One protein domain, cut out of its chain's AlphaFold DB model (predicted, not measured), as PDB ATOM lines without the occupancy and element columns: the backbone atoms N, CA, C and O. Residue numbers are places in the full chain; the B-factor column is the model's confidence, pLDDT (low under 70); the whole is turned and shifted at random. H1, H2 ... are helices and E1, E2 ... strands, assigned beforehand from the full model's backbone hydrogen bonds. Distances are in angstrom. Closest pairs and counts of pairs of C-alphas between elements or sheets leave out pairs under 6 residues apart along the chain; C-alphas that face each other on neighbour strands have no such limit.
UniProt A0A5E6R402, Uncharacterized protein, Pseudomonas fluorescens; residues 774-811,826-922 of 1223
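AT A GLANCE: This is residues 774 to 811 and 826 to 922 of the 1223 residues of an uncharacterized protein of Pseudomonas fluorescens (UniProt A0A5E6R402). The antiparallel strands E6, E7, E8, E9, E10 and E4 curl into a small, nearly closed barrel, with E4 coming round close to E6 and E5 continuing from E4 beside E6. E1 is added beside E7; the E2 and E3 hairpin and the short helix H1 lie beyond one end of the barrel, and residues 774 to 797 run along its outside. The 135 printed residues are mostly strand by class, though only 64 are in named elements: E1, E2, E3, H1, then E4 to E10. The whole is compact, with a radius of gyration of the C-alphas of 16.3 A, but elongated, spanning 50 by 32 by 23 A.

HOW THE PARTS SIT: The largest sheet is branched and strongly twisted, and its neighbour pairs are antiparallel. E7, residues 874 to 884, has E1, residues 798 to 801, and E8, residues 889 to 897, on one side and E6, residues 859 to 865, on the other. N 801 and O 874 are 2.8 A apart, within hydrogen-bond range, as are N 864 and O 875 at 2.8 A and N 882 and O 891 at 2.9 A. E5, residues 852 to 856, to E9, residues 900 to 907, and E10, residues 916 to 920, form a meander, each strand the antiparallel neighbour of the one before. In range are N 853 and O 861 of E5 and E6 at 2.8 A, N 892 and O 904 of E8 and E9 at 2.8 A, and N 919 and O 903 of E9 and E10 at 2.9 A. E4, residues 847 to 850, pairs with E10, with N 918 and O 848 at 2.8 A; its closest C-alpha to E6 is Ala 850, 5.0 A from Ile 864. E2, residues 803 to 805, and E3, residues 808 to 811, form a hairpin, with N 805 and O 808 at 2.8 A. H1, residues 832 to 835, is not on the branched sheet and is too short for any O i to N i+4 pair. Residues 785 to 786 pair parallel with residues 855 to 856 of E5.

IN THESE COORDINATES: E1 begins at C-alpha 798, (209.887, 194.921, 128.787), and E10 ends at C-alpha 920, (193.189, 192.728, 122.225). E7, 29.1 A long, bends by 56 degrees at residue 877. E8 is 25.5 A long, E9 23.7 A and E6 19.5 A. E4 runs on into E5 at 70 degrees.

THE WHOLE: The C-alphas farthest apart, Thr 834 and Asp 886, are 50.9 A apart. Residues 812 to 825 are cut out, with 9.5 A between C-alphas 811 and 826. The link H1 to E4 is long. Residues 774 to 775, 840 and 898 to 899 have pLDDT under 70.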
ATOM      1  N   ALA A 774     215.647 199.193 129.103       61.31
ATOM      2  CA  ALA A 774     216.188 199.980 130.218       61.31
ATOM      3  C   ALA A 774     217.007 199.088 131.176       61.31
ATOM      4  O   ALA A 774     216.940 197.865 131.084       61.31
ATOM      5  N   THR A 775     217.739 199.664 132.140       65.12
ATOM      6  CA  THR A 775     218.471 198.891 133.168       65.12
ATOM      7  C   THR A 775     217.546 197.880 133.859       65.12
ATOM      8  O   THR A 775     216.443 198.238 134.253       65.12
ATOM      9  N   ALA A 776     217.961 196.630 134.037       70.50
ATOM     10  CA  ALA A 776     217.109 195.601 134.637       70.50
ATOM     11  C   ALA A 776     216.947 195.768 136.167       70.50
ATOM     12  O   ALA A 776     217.937 195.888 136.888       70.50
ATOM     13  N   ALA A 777     215.711 195.725 136.672       76.31
ATOM     14  CA  ALA A 777     215.373 195.676 138.094       76.31
ATOM     15  C   ALA A 777     215.354 194.223 138.617       76.31
ATOM     16  O   ALA A 777     215.129 193.283 137.842       76.31
ATOM     17  N   PRO A 778     215.568 194.014 139.931       81.25
ATOM     18  CA  PRO A 778     215.470 192.692 140.541       81.25
ATOM     19  C   PRO A 778     214.042 192.144 140.435       81.25
ATOM     20  O   PRO A 778     213.068 192.843 140.720       81.25
ATOM     21  N   THR A 779     213.928 190.877 140.038       84.31
ATOM     22  CA  THR A 779     212.660 190.154 139.887       84.31
ATOM     23  C   THR A 779     212.575 189.002 140.892       84.31
ATOM     24  O   THR A 779     213.607 188.394 141.188       84.31
ATOM     25  N   PRO A 780     211.379 188.680 141.415       86.56
ATOM     26  CA  PRO A 780     211.146 187.459 142.186       86.56
ATOM     27  C   PRO A 780     211.487 186.186 141.401       86.56
ATOM     28  O   PRO A 780     211.635 186.217 140.177       86.56
ATOM     29  N   ALA A 781     211.580 185.054 142.102       83.44
ATOM     30  CA  ALA A 781     211.721 183.756 141.448       83.44
ATOM     31  C   ALA A 781     210.456 183.426 140.624       83.44
ATOM     32  O   ALA A 781     209.348 183.708 141.094       83.44
ATOM     33  N   PRO A 782     210.578 182.813 139.434       83.69
ATOM     34  CA  PRO A 782     209.429 182.305 138.688       83.69
ATOM     35  C   PRO A 782     208.542 181.388 139.545       83.69
ATOM     36  O   PRO A 782     209.036 180.638 140.384       83.69
ATOM     37  N   GLY A 783     207.226 181.481 139.367       83.12
ATOM     38  CA  GLY A 783     206.204 180.777 140.145       83.12
ATOM     39  C   GLY A 783     205.899 181.390 141.516       83.12
ATOM     40  O   GLY A 783     204.954 180.959 142.173       83.12
ATOM     41  N   SER A 784     206.658 182.396 141.967       88.50
ATOM     42  CA  SER A 784     206.406 183.037 143.261       88.50
ATOM     43  C   SER A 784     205.097 183.834 143.268       88.50
ATOM     44  O   SER A 784     204.780 184.582 142.336       88.50
ATOM     45  N   VAL A 785     204.339 183.672 144.354       88.69
ATOM     46  CA  VAL A 785     203.114 184.422 144.636       88.69
ATOM     47  C   VAL A 785     203.300 185.129 145.967       88.69
ATOM     48  O   VAL A 785     203.260 184.514 147.027       88.69
ATOM     49  N   ASP A 786     203.527 186.432 145.894       88.94
ATOM     50  CA  ASP A 786     203.542 187.323 147.043       88.94
ATOM     51  C   ASP A 786     202.230 188.110 147.043       88.94
ATOM     52  O   ASP A 786     201.982 188.917 146.152       88.94
ATOM     53  N   GLU A 787     201.346 187.859 148.004       84.31
ATOM     54  CA  GLU A 787     200.055 188.556 148.074       84.31
ATOM     55  C   GLU A 787     200.141 189.902 148.802       84.31
ATOM     56  O   GLU A 787     199.163 190.646 148.840       84.31
ATOM     57  N   THR A 788     201.311 190.248 149.348       88.75
ATOM     58  CA  THR A 788     201.485 191.496 150.090       88.75
ATOM     59  C   THR A 788     201.369 192.714 149.174       88.75
ATOM     60  O   THR A 788     201.900 192.761 148.058       88.75
ATOM     61  N   LYS A 789     200.672 193.743 149.667       87.88
ATOM     62  CA  LYS A 789     200.622 195.059 149.026       87.88
ATOM     63  C   LYS A 789     202.010 195.704 149.084       87.88
ATOM     64  O   LYS A 789     202.657 195.714 150.126       87.88
ATOM     65  N   GLY A 790     202.477 196.245 147.963       88.12
ATOM     66  CA  GLY A 790     203.772 196.920 147.874       88.12
ATOM     67  C   GLY A 790     204.187 197.186 146.432       88.12
ATOM     68  O   GLY A 790     203.435 196.902 145.506       88.12
ATOM     69  N   TYR A 791     205.393 197.717 146.230       90.50
ATOM     70  CA  TYR A 791     205.897 198.081 144.901       90.50
ATOM     71  C   TYR A 791     206.532 196.897 144.159       90.50
ATOM     72  O   TYR A 791     207.259 196.086 144.737       90.50
ATOM     73  N   ALA A 792     206.318 196.852 142.848       92.06
ATOM     74  CA  ALA A 792     206.972 195.983 141.884       92.06
ATOM     75  C   ALA A 792     207.845 196.833 140.942       92.06
ATOM     76  O   ALA A 792     207.414 197.244 139.867       92.06
ATOM     77  N   LEU A 793     209.102 197.096 141.322       88.75
ATOM     78  CA  LEU A 793     210.010 197.997 140.579       88.75
ATOM     79  C   LEU A 793     210.280 197.565 139.122       88.75
ATOM     80  O   LEU A 793     210.710 198.369 138.295       88.75
ATOM     81  N   TRP A 794     210.015 196.297 138.814       87.56
ATOM     82  CA  TRP A 794     210.129 195.691 137.491       87.56
ATOM     83  C   TRP A 794     208.889 195.914 136.602       87.56
ATOM     84  O   TRP A 794     208.937 195.603 135.413       87.56
ATOM     85  N   PHE A 795     207.784 196.443 137.138       88.56
ATOM     86  CA  PHE A 795     206.475 196.525 136.472       88.56
ATOM     87  C   PHE A 795     206.505 197.245 135.113       88.56
ATOM     88  O   PHE A 795     205.853 196.804 134.171       88.56
ATOM     89  N   GLY A 796     207.295 198.314 134.983       79.19
ATOM     90  CA  GLY A 796     207.422 199.067 133.730       79.19
ATOM     91  C   GLY A 796     208.334 198.431 132.673       79.19
ATOM     92  O   GLY A 796     208.365 198.905 131.544       79.19
ATOM     93  N   GLU A 797     209.096 197.385 133.006       81.38
ATOM     94  CA  GLU A 797     210.122 196.827 132.111       81.38
ATOM     95  C   GLU A 797     209.531 195.920 131.030       81.38
ATOM     96  O   GLU A 797     208.600 195.158 131.301       81.38
ATOM     97  N   ARG A 798     210.144 195.914 129.839       83.50
ATOM     98  CA  ARG A 798     209.887 194.921 128.787       83.50
ATOM     99  C   ARG A 798     211.183 194.180 128.483       83.50
ATOM    100  O   ARG A 798     212.126 194.783 127.973       83.50
ATOM    101  N   ARG A 799     211.226 192.878 128.775       86.56
ATOM    102  CA  ARG A 799     212.318 192.001 128.318       86.56
ATOM    103  C   ARG A 799     211.831 191.172 127.150       86.56
ATOM    104  O   ARG A 799     210.759 190.590 127.240       86.56
ATOM    105  N   SER A 800     212.613 191.105 126.085       88.19
ATOM    106  CA  SER A 800     212.224 190.394 124.874       88.19
ATOM    107  C   SER A 800     213.303 189.403 124.472       88.19
ATOM    108  O   SER A 800     214.486 189.741 124.444       88.19
ATOM    109  N   THR A 801     212.900 188.171 124.207       89.25
ATOM    110  CA  THR A 801     213.787 187.064 123.857       89.25
ATOM    111  C   THR A 801     213.515 186.714 122.399       89.25
ATOM    112  O   THR A 801     212.360 186.426 122.072       89.25
ATOM    113  N   PRO A 802     214.521 186.786 121.513       88.06
ATOM    114  CA  PRO A 802     214.320 186.476 120.109       88.06
ATOM    115  C   PRO A 802     214.044 184.982 119.936       88.06
ATOM    116  O   PRO A 802     214.581 184.160 120.680       88.06
ATOM    117  N   GLN A 803     213.261 184.640 118.918       86.12
ATOM    118  CA  GLN A 803     212.959 183.254 118.576       86.12
ATOM    119  C   GLN A 803     213.519 182.906 117.200       86.12
ATOM    120  O   GLN A 803     213.474 183.715 116.270       86.12
ATOM    121  N   THR A 804     214.060 181.694 117.069       82.50
ATOM    122  CA  THR A 804     214.558 181.203 115.783       82.50
ATOM    123  C   THR A 804     213.393 180.893 114.856       82.50
ATOM    124  O   THR A 804     212.544 180.057 115.157       82.50
ATOM    125  N   TRP A 805     213.395 181.527 113.693       77.06
ATOM    126  CA  TRP A 805     212.460 181.279 112.614       77.06
ATOM    127  C   TRP A 805     213.238 181.143 111.305       77.06
ATOM    128  O   TRP A 805     214.050 181.994 110.957       77.06
ATOM    129  N   ARG A 806     213.032 180.020 110.601       73.19
ATOM    130  CA  ARG A 806     213.720 179.683 109.336       73.19
ATOM    131  C   ARG A 806     215.258 179.773 109.393       73.19
ATOM    132  O   ARG A 806     215.899 180.112 108.407       73.19
ATOM    133  N   GLY A 807     215.851 179.424 110.536       76.31
ATOM    134  CA  GLY A 807     217.308 179.361 110.718       76.31
ATOM    135  C   GLY A 807     217.963 180.649 111.226       76.31
ATOM    136  O   GLY A 807     219.152 180.628 111.527       76.31
ATOM    137  N   GLU A 808     217.210 181.737 111.399       81.25
ATOM    138  CA  GLU A 808     217.704 182.996 111.971       81.25
ATOM    139  C   GLU A 808     216.854 183.420 113.179       81.25
ATOM    140  O   GLU A 808     215.677 183.082 113.272       81.25
ATOM    141  N   ALA A 809     217.442 184.149 114.128       87.06
ATOM    142  CA  ALA A 809     216.739 184.631 115.316       87.06
ATOM    143  C   ALA A 809     216.073 185.989 115.046       87.06
ATOM    144  O   ALA A 809     216.739 186.923 114.599       87.06
ATOM    145  N   TYR A 810     214.781 186.112 115.349       88.50
ATOM    146  CA  TYR A 810     213.984 187.311 115.099       88.50
ATOM    147  C   TYR A 810     213.286 187.827 116.360       88.50
ATOM    148  O   TYR A 810     212.985 187.064 117.277       88.50
ATOM    149  N   LEU A 811     213.028 189.133 116.385       88.19
ATOM    150  CA  LEU A 811     212.351 189.850 117.462       88.19
ATOM    151  C   LEU A 811     211.419 190.916 116.866       88.19
ATOM    152  O   LEU A 811     211.863 191.705 116.035       88.19
ATOM    153  N   ARG A 826     219.353 193.791 114.595       84.38
ATOM    154  CA  ARG A 826     219.438 194.652 113.409       84.38
ATOM    155  C   ARG A 826     218.066 194.763 112.770       84.38
ATOM    156  O   ARG A 826     217.431 193.738 112.531       84.38
ATOM    157  N   LEU A 827     217.616 195.978 112.479       82.56
ATOM    158  CA  LEU A 827     216.332 196.195 111.817       82.56
ATOM    159  C   LEU A 827     216.291 195.497 110.447       82.56
ATOM    160  O   LEU A 827     217.189 195.663 109.618       82.56
ATOM    161  N   VAL A 828     215.217 194.752 110.192       82.50
ATOM    162  CA  VAL A 828     214.932 194.124 108.899       82.50
ATOM    163  C   VAL A 828     214.252 195.143 107.988       82.50
ATOM    164  O   VAL A 828     213.184 195.651 108.310       82.50
ATOM    165  N   ARG A 829     214.871 195.434 106.837       74.06
ATOM    166  CA  ARG A 829     214.338 196.370 105.824       74.06
ATOM    167  C   ARG A 829     213.760 195.682 104.579       74.06
ATOM    168  O   ARG A 829     213.288 196.360 103.675       74.06
ATOM    169  N   GLU A 830     213.839 194.356 104.520       73.25
ATOM    170  CA  GLU A 830     213.311 193.533 103.427       73.25
ATOM    171  C   GLU A 830     211.775 193.426 103.512       73.25
ATOM    172  O   GLU A 830     211.201 193.585 104.592       73.25
ATOM    173  N   ASP A 831     211.095 193.135 102.394       70.44
ATOM    174  CA  ASP A 831     209.654 192.852 102.422       70.44
ATOM    175  C   ASP A 831     209.398 191.596 103.269       70.44
ATOM    176  O   ASP A 831     209.950 190.522 103.032       70.44
ATOM    177  N   LEU A 832     208.525 191.703 104.269       77.44
ATOM    178  CA  LEU A 832     208.209 190.571 105.135       77.44
ATOM    179  C   LEU A 832     207.635 189.387 104.338       77.44
ATOM    180  O   LEU A 832     207.867 188.233 104.705       77.44
ATOM    181  N   LYS A 833     206.972 189.631 103.197       75.75
ATOM    182  CA  LYS A 833     206.523 188.545 102.314       75.75
ATOM    183  C   LYS A 833     207.674 187.737 101.727       75.75
ATOM    184  O   LYS A 833     207.559 186.515 101.647       75.75
ATOM    185  N   THR A 834     208.791 188.373 101.365       76.44
ATOM    186  CA  THR A 834     209.962 187.658 100.826       76.44
ATOM    187  C   THR A 834     210.654 186.820 101.895       76.44
ATOM    188  O   THR A 834     211.226 185.780 101.585       76.44
ATOM    189  N   LEU A 835     210.526 187.213 103.165       74.75
ATOM    190  CA  LEU A 835     210.990 186.426 104.307       74.75
ATOM    191  C   LEU A 835     210.048 185.258 104.644       74.75
ATOM    192  O   LEU A 835     210.484 184.268 105.232       74.75
ATOM    193  N   GLY A 836     208.784 185.316 104.209       76.88
ATOM    194  CA  GLY A 836     207.781 184.260 104.387       76.88
ATOM    195  C   GLY A 836     206.590 184.620 105.276       76.88
ATOM    196  O   GLY A 836     205.850 183.717 105.666       76.88
ATOM    197  N   PHE A 837     206.399 185.899 105.608       80.81
ATOM    198  CA  PHE A 837     205.185 186.390 106.265       80.81
ATOM    199  C   PHE A 837     204.026 186.519 105.258       80.81
ATOM    200  O   PHE A 837     204.229 186.711 104.062       80.81
ATOM    201  N   ASN A 838     202.781 186.451 105.731       77.50
ATOM    202  CA  ASN A 838     201.581 186.535 104.888       77.50
ATOM    203  C   ASN A 838     201.326 187.964 104.388       77.50
ATOM    204  O   ASN A 838     200.679 188.177 103.359       77.50
ATOM    205  N   GLN A 839     201.811 188.961 105.129       74.00
ATOM    206  CA  GLN A 839     201.637 190.381 104.843       74.00
ATOM    207  C   GLN A 839     202.985 191.098 104.888       74.00
ATOM    208  O   GLN A 839     203.916 190.653 105.546       74.00
ATOM    209  N   SER A 840     203.070 192.236 104.203       65.38
ATOM    210  CA  SER A 840     204.256 193.106 104.164       65.38
ATOM    211  C   SER A 840     204.440 193.945 105.440       65.38
ATOM    212  O   SER A 840     205.344 194.771 105.518       65.38
ATOM    213  N   ARG A 841     203.576 193.753 106.447       70.50
ATOM    214  CA  ARG A 841     203.657 194.367 107.776       70.50
ATOM    215  C   ARG A 841     203.308 193.344 108.851       70.50
ATOM    216  O   ARG A 841     202.554 192.407 108.586       70.50
ATOM    217  N   LEU A 842     203.799 193.572 110.064       80.12
ATOM    218  CA  LEU A 842     203.425 192.778 111.227       80.12
ATOM    219  C   LEU A 842     201.966 193.065 111.624       80.12
ATOM    220  O   LEU A 842     201.523 194.215 111.641       80.12
ATOM    221  N   ILE A 843     201.211 192.011 111.941       82.94
ATOM    222  CA  ILE A 843     199.802 192.093 112.355       82.94
ATOM    223  C   ILE A 843     199.723 191.723 113.833       82.94
ATOM    224  O   ILE A 843     200.130 190.614 114.177       82.94
ATOM    225  N   PRO A 844     199.236 192.600 114.728       84.31
ATOM    226  CA  PRO A 844     199.099 192.254 116.138       84.31
ATOM    227  C   PRO A 844     198.159 191.060 116.315       84.31
ATOM    228  O   PRO A 844     197.055 191.057 115.761       84.31
ATOM    229  N   LYS A 845     198.550 190.071 117.128       88.69
ATOM    230  CA  LYS A 845     197.667 188.939 117.433       88.69
ATOM    231  C   LYS A 845     196.392 189.472 118.099       88.69
ATOM    232  O   LYS A 845     196.459 190.206 119.089       88.69
ATOM    233  N   LYS A 846     195.220 189.079 117.583       89.19
ATOM    234  CA  LYS A 846     193.914 189.426 118.186       89.19
ATOM    235  C   LYS A 846     193.750 188.837 119.588       89.19
ATOM    236  O   LYS A 846     193.052 189.414 120.418       89.19
ATOM    237  N   ALA A 847     194.388 187.698 119.834       91.62
ATOM    238  CA  ALA A 847     194.468 187.069 121.138       91.62
ATOM    239  C   ALA A 847     195.738 186.220 121.249       91.62
ATOM    240  O   ALA A 847     196.233 185.713 120.243       91.62
ATOM    241  N   PHE A 848     196.229 186.034 122.471       91.94
ATOM    242  CA  PHE A 848     197.314 185.104 122.787       91.94
ATOM    243  C   PHE A 848     197.049 184.405 124.121       91.94
ATOM    244  O   PHE A 848     196.212 184.843 124.914       91.94
ATOM    245  N   ILE A 849     197.755 183.303 124.358       92.38
ATOM    246  CA  ILE A 849     197.718 182.560 125.618       92.38
ATOM    247  C   ILE A 849     199.060 182.775 126.311       92.38
ATOM    248  O   ILE A 849     200.096 182.491 125.717       92.38
ATOM    249  N   ALA A 850     199.043 183.298 127.535       92.56
ATOM    250  CA  ALA A 850     200.255 183.631 128.281       92.56
ATOM    251  C   ALA A 850     200.119 183.239 129.763       92.56
ATOM    252  O   ALA A 850     199.086 183.550 130.371       92.56
ATOM    253  N   PRO A 851     201.117 182.564 130.361       92.56
ATOM    254  CA  PRO A 851     201.171 182.339 131.801       92.56
ATOM    255  C   PRO A 851     201.642 183.581 132.567       92.56
ATOM    256  O   PRO A 851     202.304 184.476 132.029       92.56
ATOM    257  N   LEU A 852     201.321 183.604 133.862       91.56
ATOM    258  CA  LEU A 852     201.947 184.506 134.822       91.56
ATOM    259  C   LEU A 852     203.294 183.905 135.244       91.56
ATOM    260  O   LEU A 852     203.345 182.783 135.737       91.56
ATOM    261  N   GLU A 853     204.378 184.657 135.074       89.88
ATOM    262  CA  GLU A 853     205.722 184.252 135.498       89.88
ATOM    263  C   GLU A 853     205.864 184.339 137.022       89.88
ATOM    264  O   GLU A 853     206.408 183.437 137.643       89.88
ATOM    265  N   PHE A 854     205.363 185.410 137.638       92.06
ATOM    266  CA  PHE A 854     205.280 185.598 139.091       92.06
ATOM    267  C   PHE A 854     204.320 186.749 139.419       92.06
ATOM    268  O   PHE A 854     203.987 187.573 138.555       92.06
ATOM    269  N   ARG A 855     203.893 186.831 140.682       91.19
ATOM    270  CA  ARG A 855     202.940 187.831 141.187       91.19
ATOM    271  C   ARG A 855     203.444 188.483 142.474       91.19
ATOM    272  O   ARG A 855     203.947 187.799 143.361       91.19
ATOM    273  N   LYS A 856     203.236 189.799 142.583       91.56
ATOM    274  CA  LYS A 856     203.373 190.592 143.810       91.56
ATOM    275  C   LYS A 856     202.181 191.541 143.973       91.56
ATOM    276  O   LYS A 856     202.059 192.504 143.218       91.56
ATOM    277  N   GLY A 857     201.322 191.309 144.961       90.62
ATOM    278  CA  GLY A 857     200.105 192.087 145.193       90.62
ATOM    279  C   GLY A 857     199.216 192.115 143.946       90.62
ATOM    280  O   GLY A 857     198.836 191.062 143.426       90.62
ATOM    281  N   ILE A 858     198.930 193.325 143.449       92.00
ATOM    282  CA  ILE A 858     198.189 193.564 142.196       92.00
ATOM    283  C   ILE A 858     199.066 193.461 140.938       92.00
ATOM    284  O   ILE A 858     198.554 193.564 139.830       92.00
ATOM    285  N   TYR A 859     200.382 193.313 141.078       94.62
ATOM    286  CA  TYR A 859     201.323 193.285 139.964       94.62
ATOM    287  C   TYR A 859     201.637 191.849 139.562       94.62
ATOM    288  O   TYR A 859     201.952 191.007 140.402       94.62
ATOM    289  N   ALA A 860     201.632 191.578 138.266       93.44
ATOM    290  CA  ALA A 860     202.079 190.313 137.704       93.44
ATOM    291  C   ALA A 860     203.058 190.546 136.562       93.44
ATOM    292  O   ALA A 860     203.014 191.572 135.878       93.44
ATOM    293  N   ARG A 861     203.950 189.584 136.355       92.94
ATOM    294  CA  ARG A 861     204.756 189.494 135.144       92.94
ATOM    295  C   ARG A 861     204.128 188.452 134.235       92.94
ATOM    296  O   ARG A 861     203.852 187.348 134.687       92.94
ATOM    297  N   LEU A 862     203.896 188.805 132.978       93.19
ATOM    298  CA  LEU A 862     203.419 187.880 131.951       93.19
ATOM    299  C   LEU A 862     204.570 187.477 131.047       93.19
ATOM    300  O   LEU A 862     205.372 188.341 130.692       93.19
ATOM    301  N   GLU A 863     204.594 186.214 130.633       91.69
ATOM    302  CA  GLU A 863     205.453 185.722 129.558       91.69
ATOM    303  C   GLU A 863     204.600 185.473 128.309       91.69
ATOM    304  O   GLU A 863     203.770 184.571 128.271       91.69
ATOM    305  N   ILE A 864     204.750 186.325 127.297       91.25
ATOM    306  CA  ILE A 864     203.873 186.376 126.128       91.25
ATOM    307  C   ILE A 864     204.586 185.749 124.924       91.25
ATOM    308  O   ILE A 864     205.588 186.318 124.484       91.25
ATOM    309  N   PRO A 865     204.074 184.634 124.366       86.81
ATOM    310  CA  PRO A 865     204.629 183.993 123.177       86.81
ATOM    311  C   PRO A 865     204.080 184.632 121.890       86.81
ATOM    312  O   PRO A 865     202.987 184.318 121.406       86.81
ATOM    313  N   GLY A 866     204.866 185.538 121.327       84.56
ATOM    314  CA  GLY A 866     204.614 186.252 120.086       84.56
ATOM    315  C   GLY A 866     203.525 187.302 120.226       84.56
ATOM    316  O   GLY A 866     202.372 186.993 120.530       84.56
ATOM    317  N   THR A 867     203.853 188.560 119.947       82.06
ATOM    318  CA  THR A 867     202.853 189.646 119.936       82.06
ATOM    319  C   THR A 867     202.216 189.868 118.567       82.06
ATOM    320  O   THR A 867     201.127 190.442 118.475       82.06
ATOM    321  N   TYR A 868     202.845 189.350 117.512       87.44
ATOM    322  CA  TYR A 868     202.420 189.495 116.124       87.44
ATOM    323  C   TYR A 868     202.186 188.133 115.456       87.44
ATOM    324  O   TYR A 868     202.717 187.114 115.883       87.44
ATOM    325  N   GLU A 869     201.347 188.084 114.424       86.06
ATOM    326  CA  GLU A 869     201.094 186.858 113.661       86.06
ATOM    327  C   GLU A 869     202.384 186.352 112.979       86.06
ATOM    328  O   GLU A 869     203.181 187.146 112.483       86.06
ATOM    329  N   GLN A 870     202.573 185.024 112.934       83.56
ATOM    330  CA  GLN A 870     203.714 184.320 112.306       83.56
ATOM    331  C   GLN A 870     205.091 184.519 112.959       83.56
ATOM    332  O   GLN A 870     206.080 184.000 112.439       83.56
ATOM    333  N   ILE A 871     205.156 185.200 114.105       84.31
ATOM    334  CA  ILE A 871     206.345 185.277 114.954       84.31
ATOM    335  C   ILE A 871     205.984 184.920 116.398       84.31
ATOM    336  O   ILE A 871     204.951 185.341 116.922       84.31
ATOM    337  N   ASP A 872     206.841 184.120 117.029       85.44
ATOM    338  CA  ASP A 872     206.637 183.584 118.378       85.44
ATOM    339  C   ASP A 872     207.794 183.968 119.316       85.44
ATOM    340  O   ASP A 872     208.270 183.169 120.119       85.44
ATOM    341  N   ASP A 873     208.272 185.207 119.191       90.00
ATOM    342  CA  ASP A 873     209.232 185.815 120.107       90.00
ATOM    343  C   ASP A 873     208.638 186.029 121.502       90.00
ATOM    344  O   ASP A 873     207.440 186.232 121.665       90.00
ATOM    345  N   ILE A 874     209.458 185.966 122.550       89.81
ATOM    346  CA  ILE A 874     208.936 185.946 123.921       89.81
ATOM    347  C   ILE A 874     209.083 187.323 124.559       89.81
ATOM    348  O   ILE A 874     210.205 187.790 124.756       89.81
ATOM    349  N   HIS A 875     207.974 187.938 124.975       90.31
ATOM    350  CA  HIS A 875     207.990 189.192 125.732       90.31
ATOM    351  C   HIS A 875     207.568 188.995 127.183       90.31
ATOM    352  O   HIS A 875     206.483 188.501 127.476       90.31
ATOM    353  N   ARG A 876     208.396 189.483 128.102       89.94
ATOM    354  CA  ARG A 876     208.113 189.557 129.532       89.94
ATOM    355  C   ARG A 876     207.708 190.978 129.903       89.94
ATOM    356  O   ARG A 876     208.554 191.876 129.912       89.94
ATOM    357  N   VAL A 877     206.434 191.191 130.239       90.25
ATOM    358  CA  VAL A 877     205.834 192.523 130.493       90.25
ATOM    359  C   VAL A 877     205.012 192.562 131.779       90.25
ATOM    360  O   VAL A 877     204.503 191.538 132.231       90.25
ATOM    361  N   GLY A 878     204.907 193.741 132.394       91.12
ATOM    362  CA  GLY A 878     204.077 193.941 133.580       91.12
ATOM    363  C   GLY A 878     202.581 193.959 133.259       91.12
ATOM    364  O   GLY A 878     202.144 194.497 132.238       91.12
ATOM    365  N   ALA A 879     201.785 193.396 134.157       94.38
ATOM    366  CA  ALA A 879     200.331 193.384 134.116       94.38
ATOM    367  C   ALA A 879     199.758 193.736 135.489       94.38
ATOM    368  O   ALA A 879     200.379 193.447 136.516       94.38
ATOM    369  N   ILE A 880     198.590 194.371 135.504       95.00
ATOM    370  CA  ILE A 880     197.812 194.557 136.730       95.00
ATOM    371  C   ILE A 880     196.765 193.456 136.854       95.00
ATOM    372  O   ILE A 880     196.215 192.996 135.851       95.00
ATOM    373  N   ILE A 881     196.478 193.073 138.090       93.94
ATOM    374  CA  ILE A 881     195.395 192.183 138.487       93.94
ATOM    375  C   ILE A 881     194.399 193.030 139.281       93.94
ATOM    376  O   ILE A 881     194.752 193.581 140.322       93.94
ATOM    377  N   ALA A 882     193.167 193.138 138.788       92.88
ATOM    378  CA  ALA A 882     192.092 193.890 139.429       92.88
ATOM    379  C   ALA A 882     190.827 193.033 139.524       92.88
ATOM    380  O   ALA A 882     190.452 192.365 138.564       92.88
ATOM    381  N   THR A 883     190.156 193.053 140.670       92.38
ATOM    382  CA  THR A 883     188.895 192.325 140.869       92.38
ATOM    383  C   THR A 883     187.730 193.168 140.352       92.38
ATOM    384  O   THR A 883     187.765 194.395 140.461       92.38
ATOM    385  N   SER A 884     186.698 192.541 139.791       93.50
ATOM    386  CA  SER A 884     185.456 193.232 139.440       93.50
ATOM    387  C   SER A 884     184.746 193.759 140.695       93.50
ATOM    388  O   SER A 884     184.940 193.247 141.800       93.50
ATOM    389  N   ILE A 885     183.936 194.808 140.546       91.56
ATOM    390  CA  ILE A 885     183.288 195.484 141.680       91.56
ATOM    391  C   ILE A 885     182.261 194.605 142.405       91.56
ATOM    392  O   ILE A 885     182.125 194.687 143.621       91.56
ATOM    393  N   ASP A 886     181.581 193.735 141.661       90.88
ATOM    394  CA  ASP A 886     180.653 192.710 142.152       90.88
ATOM    395  C   ASP A 886     181.380 191.458 142.673       90.88
ATOM    396  O   ASP A 886     180.752 190.505 143.129       90.88
ATOM    397  N   GLU A 887     182.711 191.454 142.588       90.06
ATOM    398  CA  GLU A 887     183.587 190.355 142.958       90.06
ATOM    399  C   GLU A 887     183.248 189.024 142.273       90.06
ATOM    400  O   GLU A 887     183.485 187.958 142.834       90.06
ATOM    401  N   THR A 888     182.714 189.046 141.055       92.62
ATOM    402  CA  THR A 888     182.451 187.821 140.284       92.62
ATOM    403  C   THR A 888     183.635 187.410 139.407       92.62
ATOM    404  O   THR A 888     183.759 186.237 139.048       92.62
ATOM    405  N   ALA A 889     184.545 188.337 139.095       93.56
ATOM    406  CA  ALA A 889     185.662 188.111 138.190       93.56
ATOM    407  C   ALA A 889     186.966 188.799 138.629       93.56
ATOM    408  O   ALA A 889     186.990 189.743 139.415       93.56
ATOM    409  N   ILE A 890     188.072 188.313 138.077       93.75
ATOM    410  CA  ILE A 890     189.416 188.871 138.168       93.75
ATOM    411  C   ILE A 890     189.864 189.229 136.751       93.75
ATOM    412  O   ILE A 890     189.862 188.393 135.846       93.75
ATOM    413  N   HIS A 891     190.268 190.477 136.564       95.88
ATOM    414  CA  HIS A 891     190.784 191.027 135.321       95.88
ATOM    415  C   HIS A 891     192.308 191.113 135.381       95.88
ATOM    416  O   HIS A 891     192.866 191.710 136.302       95.88
ATOM    417  N   VAL A 892     192.984 190.556 134.377       95.69
ATOM    418  CA  VAL A 892     194.427 190.713 134.171       95.69
ATOM    419  C   VAL A 892     194.637 191.581 132.939       95.69
ATOM    420  O   VAL A 892     194.279 191.188 131.827       95.69
ATOM    421  N   PHE A 893     195.190 192.774 133.137       95.81
ATOM    422  CA  PHE A 893     195.321 193.797 132.101       95.81
ATOM    423  C   PHE A 893     196.784 194.177 131.884       95.81
ATOM    424  O   PHE A 893     197.519 194.450 132.835       95.81
ATOM    425  N   THR A 894     197.213 194.221 130.624       92.81
ATOM    426  CA  THR A 894     198.594 194.550 130.260       92.81
ATOM    427  C   THR A 894     198.674 195.407 129.002       92.81
ATOM    428  O   THR A 894     197.773 195.414 128.157       92.81
ATOM    429  N   ARG A 895     199.803 196.105 128.866       87.75
ATOM    430  CA  ARG A 895     200.234 196.796 127.653       87.75
ATOM    431  C   ARG A 895     201.550 196.170 127.199       87.75
ATOM    432  O   ARG A 895     202.513 196.182 127.962       87.75
ATOM    433  N   VAL A 896     201.587 195.651 125.972       79.75
ATOM    434  CA  VAL A 896     202.757 194.908 125.458       79.75
ATOM    435  C   VAL A 896     203.609 195.753 124.503       79.75
ATOM    436  O   VAL A 896     204.824 195.848 124.671       79.75
ATOM    437  N   ASN A 897     202.951 196.423 123.554       74.38
ATOM    438  CA  ASN A 897     203.534 197.409 122.634       74.38
ATOM    439  C   ASN A 897     202.916 198.792 122.902       74.38
ATOM    440  O   ASN A 897     201.932 198.884 123.644       74.38
ATOM    441  N   SER A 898     203.468 199.859 122.314       65.69
ATOM    442  CA  SER A 898     203.185 201.259 122.690       65.69
ATOM    443  C   SER A 898     201.695 201.624 122.821       65.69
ATOM    444  O   SER A 898     201.340 202.444 123.669       65.69
ATOM    445  N   ASP A 899     200.801 201.006 122.039       68.44
ATOM    446  CA  ASP A 899     199.361 201.296 122.048       68.44
ATOM    447  C   ASP A 899     198.430 200.064 122.028       68.44
ATOM    448  O   ASP A 899     197.234 200.206 121.754       68.44
ATOM    449  N   LYS A 900     198.948 198.862 122.316       82.56
ATOM    450  CA  LYS A 900     198.171 197.610 122.281       82.56
ATOM    451  C   LYS A 900     197.886 197.101 123.694       82.56
ATOM    452  O   LYS A 900     198.804 196.695 124.412       82.56
ATOM    453  N   TYR A 901     196.608 197.122 124.069       89.50
ATOM    454  CA  TYR A 901     196.118 196.732 125.391       89.50
ATOM    455  C   TYR A 901     195.400 195.393 125.327       89.50
ATOM    456  O   TYR A 901     194.542 195.186 124.469       89.50
ATOM    457  N   TYR A 902     195.736 194.510 126.255       93.88
ATOM    458  CA  TYR A 902     195.220 193.155 126.297       93.88
ATOM    459  C   TYR A 902     194.583 192.864 127.650       93.88
ATOM    460  O   TYR A 902     195.104 193.270 128.691       93.88
ATOM    461  N   LEU A 903     193.466 192.140 127.617       96.19
ATOM    462  CA  LEU A 903     192.688 191.777 128.796       96.19
ATOM    463  C   LEU A 903     192.386 190.277 128.809       96.19
ATOM    464  O   LEU A 903     191.890 189.731 127.820       96.19
ATOM    465  N   ALA A 904     192.635 189.644 129.950       95.75
ATOM    466  CA  ALA A 904     192.081 188.347 130.312       95.75
ATOM    467  C   ALA A 904     191.114 188.523 131.493       95.75
ATOM    468  O   ALA A 904     191.411 189.258 132.433       95.75
ATOM    469  N   THR A 905     189.973 187.838 131.456       94.19
ATOM    470  CA  THR A 905     188.980 187.846 132.540       94.19
ATOM    471  C   THR A 905     188.762 186.420 133.016       94.19
ATOM    472  O   THR A 905     188.505 185.529 132.207       94.19
ATOM    473  N   VAL A 906     188.867 186.209 134.323       93.44
ATOM    474  CA  VAL A 906     188.783 184.901 134.980       93.44
ATOM    475  C   VAL A 906     187.702 184.971 136.055       93.44
ATOM    476  O   VAL A 906     187.686 185.919 136.827       93.44
ATOM    477  N   ALA A 907     186.791 183.998 136.129       90.81
ATOM    478  CA  ALA A 907     185.793 183.959 137.202       90.81
ATOM    479  C   ALA A 907     186.467 183.809 138.581       90.81
ATOM    480  O   ALA A 907     187.443 183.066 138.721       90.81
ATOM    481  N   LYS A 908     185.960 184.508 139.602       81.81
ATOM    482  CA  LYS A 908     186.528 184.468 140.957       81.81
ATOM    483  C   LYS A 908     186.460 183.038 141.515       81.81
ATOM    484  O   LYS A 908     185.430 182.380 141.421       81.81
ATOM    485  N   GLY A 909     187.569 182.564 142.086       73.38
ATOM    486  CA  GLY A 909     187.731 181.190 142.586       73.38
ATOM    487  C   GLY A 909     188.513 180.267 141.644       73.38
ATOM    488  O   GLY A 909     189.077 179.275 142.101       73.38
ATOM    489  N   ASN A 910     188.636 180.623 140.361       81.69
ATOM    490  CA  ASN A 910     189.521 179.915 139.440       81.69
ATOM    491  C   ASN A 910     190.982 180.340 139.650       81.69
ATOM    492  O   ASN A 910     191.280 181.505 139.922       81.69
ATOM    493  N   SER A 911     191.899 179.383 139.504       78.62
ATOM    494  CA  SER A 911     193.331 179.623 139.693       78.62
ATOM    495  C   SER A 911     193.919 180.510 138.590       78.62
ATOM    496  O   SER A 911     193.652 180.311 137.405       78.62
ATOM    497  N   LEU A 912     194.778 181.453 138.990       83.50
ATOM    498  CA  LEU A 912     195.599 182.274 138.092       83.50
ATOM    499  C   LEU A 912     196.945 181.610 137.744       83.50
ATOM    500  O   LEU A 912     197.745 182.204 137.028       83.50
ATOM    501  N   SER A 913     197.220 180.405 138.256       76.06
ATOM    502  CA  SER A 913     198.503 179.709 138.069       76.06
ATOM    503  C   SER A 913     198.671 179.078 136.678       76.06
ATOM    504  O   SER A 913     199.761 178.621 136.348       76.06
ATOM    505  N   GLY A 914     197.603 179.018 135.874       80.12
ATOM    506  CA  GLY A 914     197.625 178.511 134.498       80.12
ATOM    507  C   GLY A 914     197.766 179.615 133.446       80.12
ATOM    508  O   GLY A 914     197.690 180.805 133.745       80.12
ATOM    509  N   SER A 915     197.934 179.221 132.182       89.25
ATOM    510  CA  SER A 915     197.978 180.174 131.070       89.25
ATOM    511  C   SER A 915     196.612 180.811 130.816       89.25
ATOM    512  O   SER A 915     195.603 180.118 130.690       89.25
ATOM    513  N   LEU A 916     196.585 182.136 130.693       93.31
ATOM    514  CA  LEU A 916     195.362 182.907 130.485       93.31
ATOM    515  C   LEU A 916     195.232 183.337 129.024       93.31
ATOM    516  O   LEU A 916     196.221 183.683 128.376       93.31
ATOM    517  N   LYS A 917     193.998 183.348 128.510       94.06
ATOM    518  CA  LYS A 917     193.691 183.875 127.178       94.06
ATOM    519  C   LYS A 917     193.466 185.382 127.253       94.06
ATOM    520  O   LYS A 917     192.469 185.841 127.807       94.06
ATOM    521  N   PHE A 918     194.364 186.130 126.636       94.75
ATOM    522  CA  PHE A 918     194.308 187.577 126.523       94.75
ATOM    523  C   PHE A 918     193.727 187.985 125.177       94.75
ATOM    524  O   PHE A 918     194.180 187.499 124.143       94.75
ATOM    525  N   ASN A 919     192.764 188.904 125.178       94.56
ATOM    526  CA  ASN A 919     192.180 189.467 123.960       94.56
ATOM    527  C   ASN A 919     192.591 190.934 123.806       94.56
ATOM    528  O   ASN A 919     192.617 191.680 124.786       94.56
ATOM    529  N   LEU A 920     192.893 191.340 122.572       91.81
ATOM    530  CA  LEU A 920     193.189 192.728 122.225       91.81
ATOM    531  C   LEU A 920     191.927 193.586 122.389       91.81
ATOM    532  O   LEU A 920     190.880 193.272 121.821       91.81
ATOM    533  N   LEU A 921     192.033 194.690 123.129       91.06
ATOM    534  CA  LEU A 921     190.925 195.622 123.328       91.06
ATOM    535  C   LEU A 921     190.792 196.596 122.156       91.06
ATOM    536  O   LEU A 921     191.764 197.184 121.676       91.06
ATOM    537  N   THR A 922     189.555 196.790 121.705       87.06
ATOM    538  CA  THR A 922     189.224 197.756 120.649       87.06
ATOM    539  C   THR A 922     189.173 199.188 121.186       87.06
ATOM    540  O   THR A 922     188.997 199.416 122.382       87.06
TER     541      THR A 922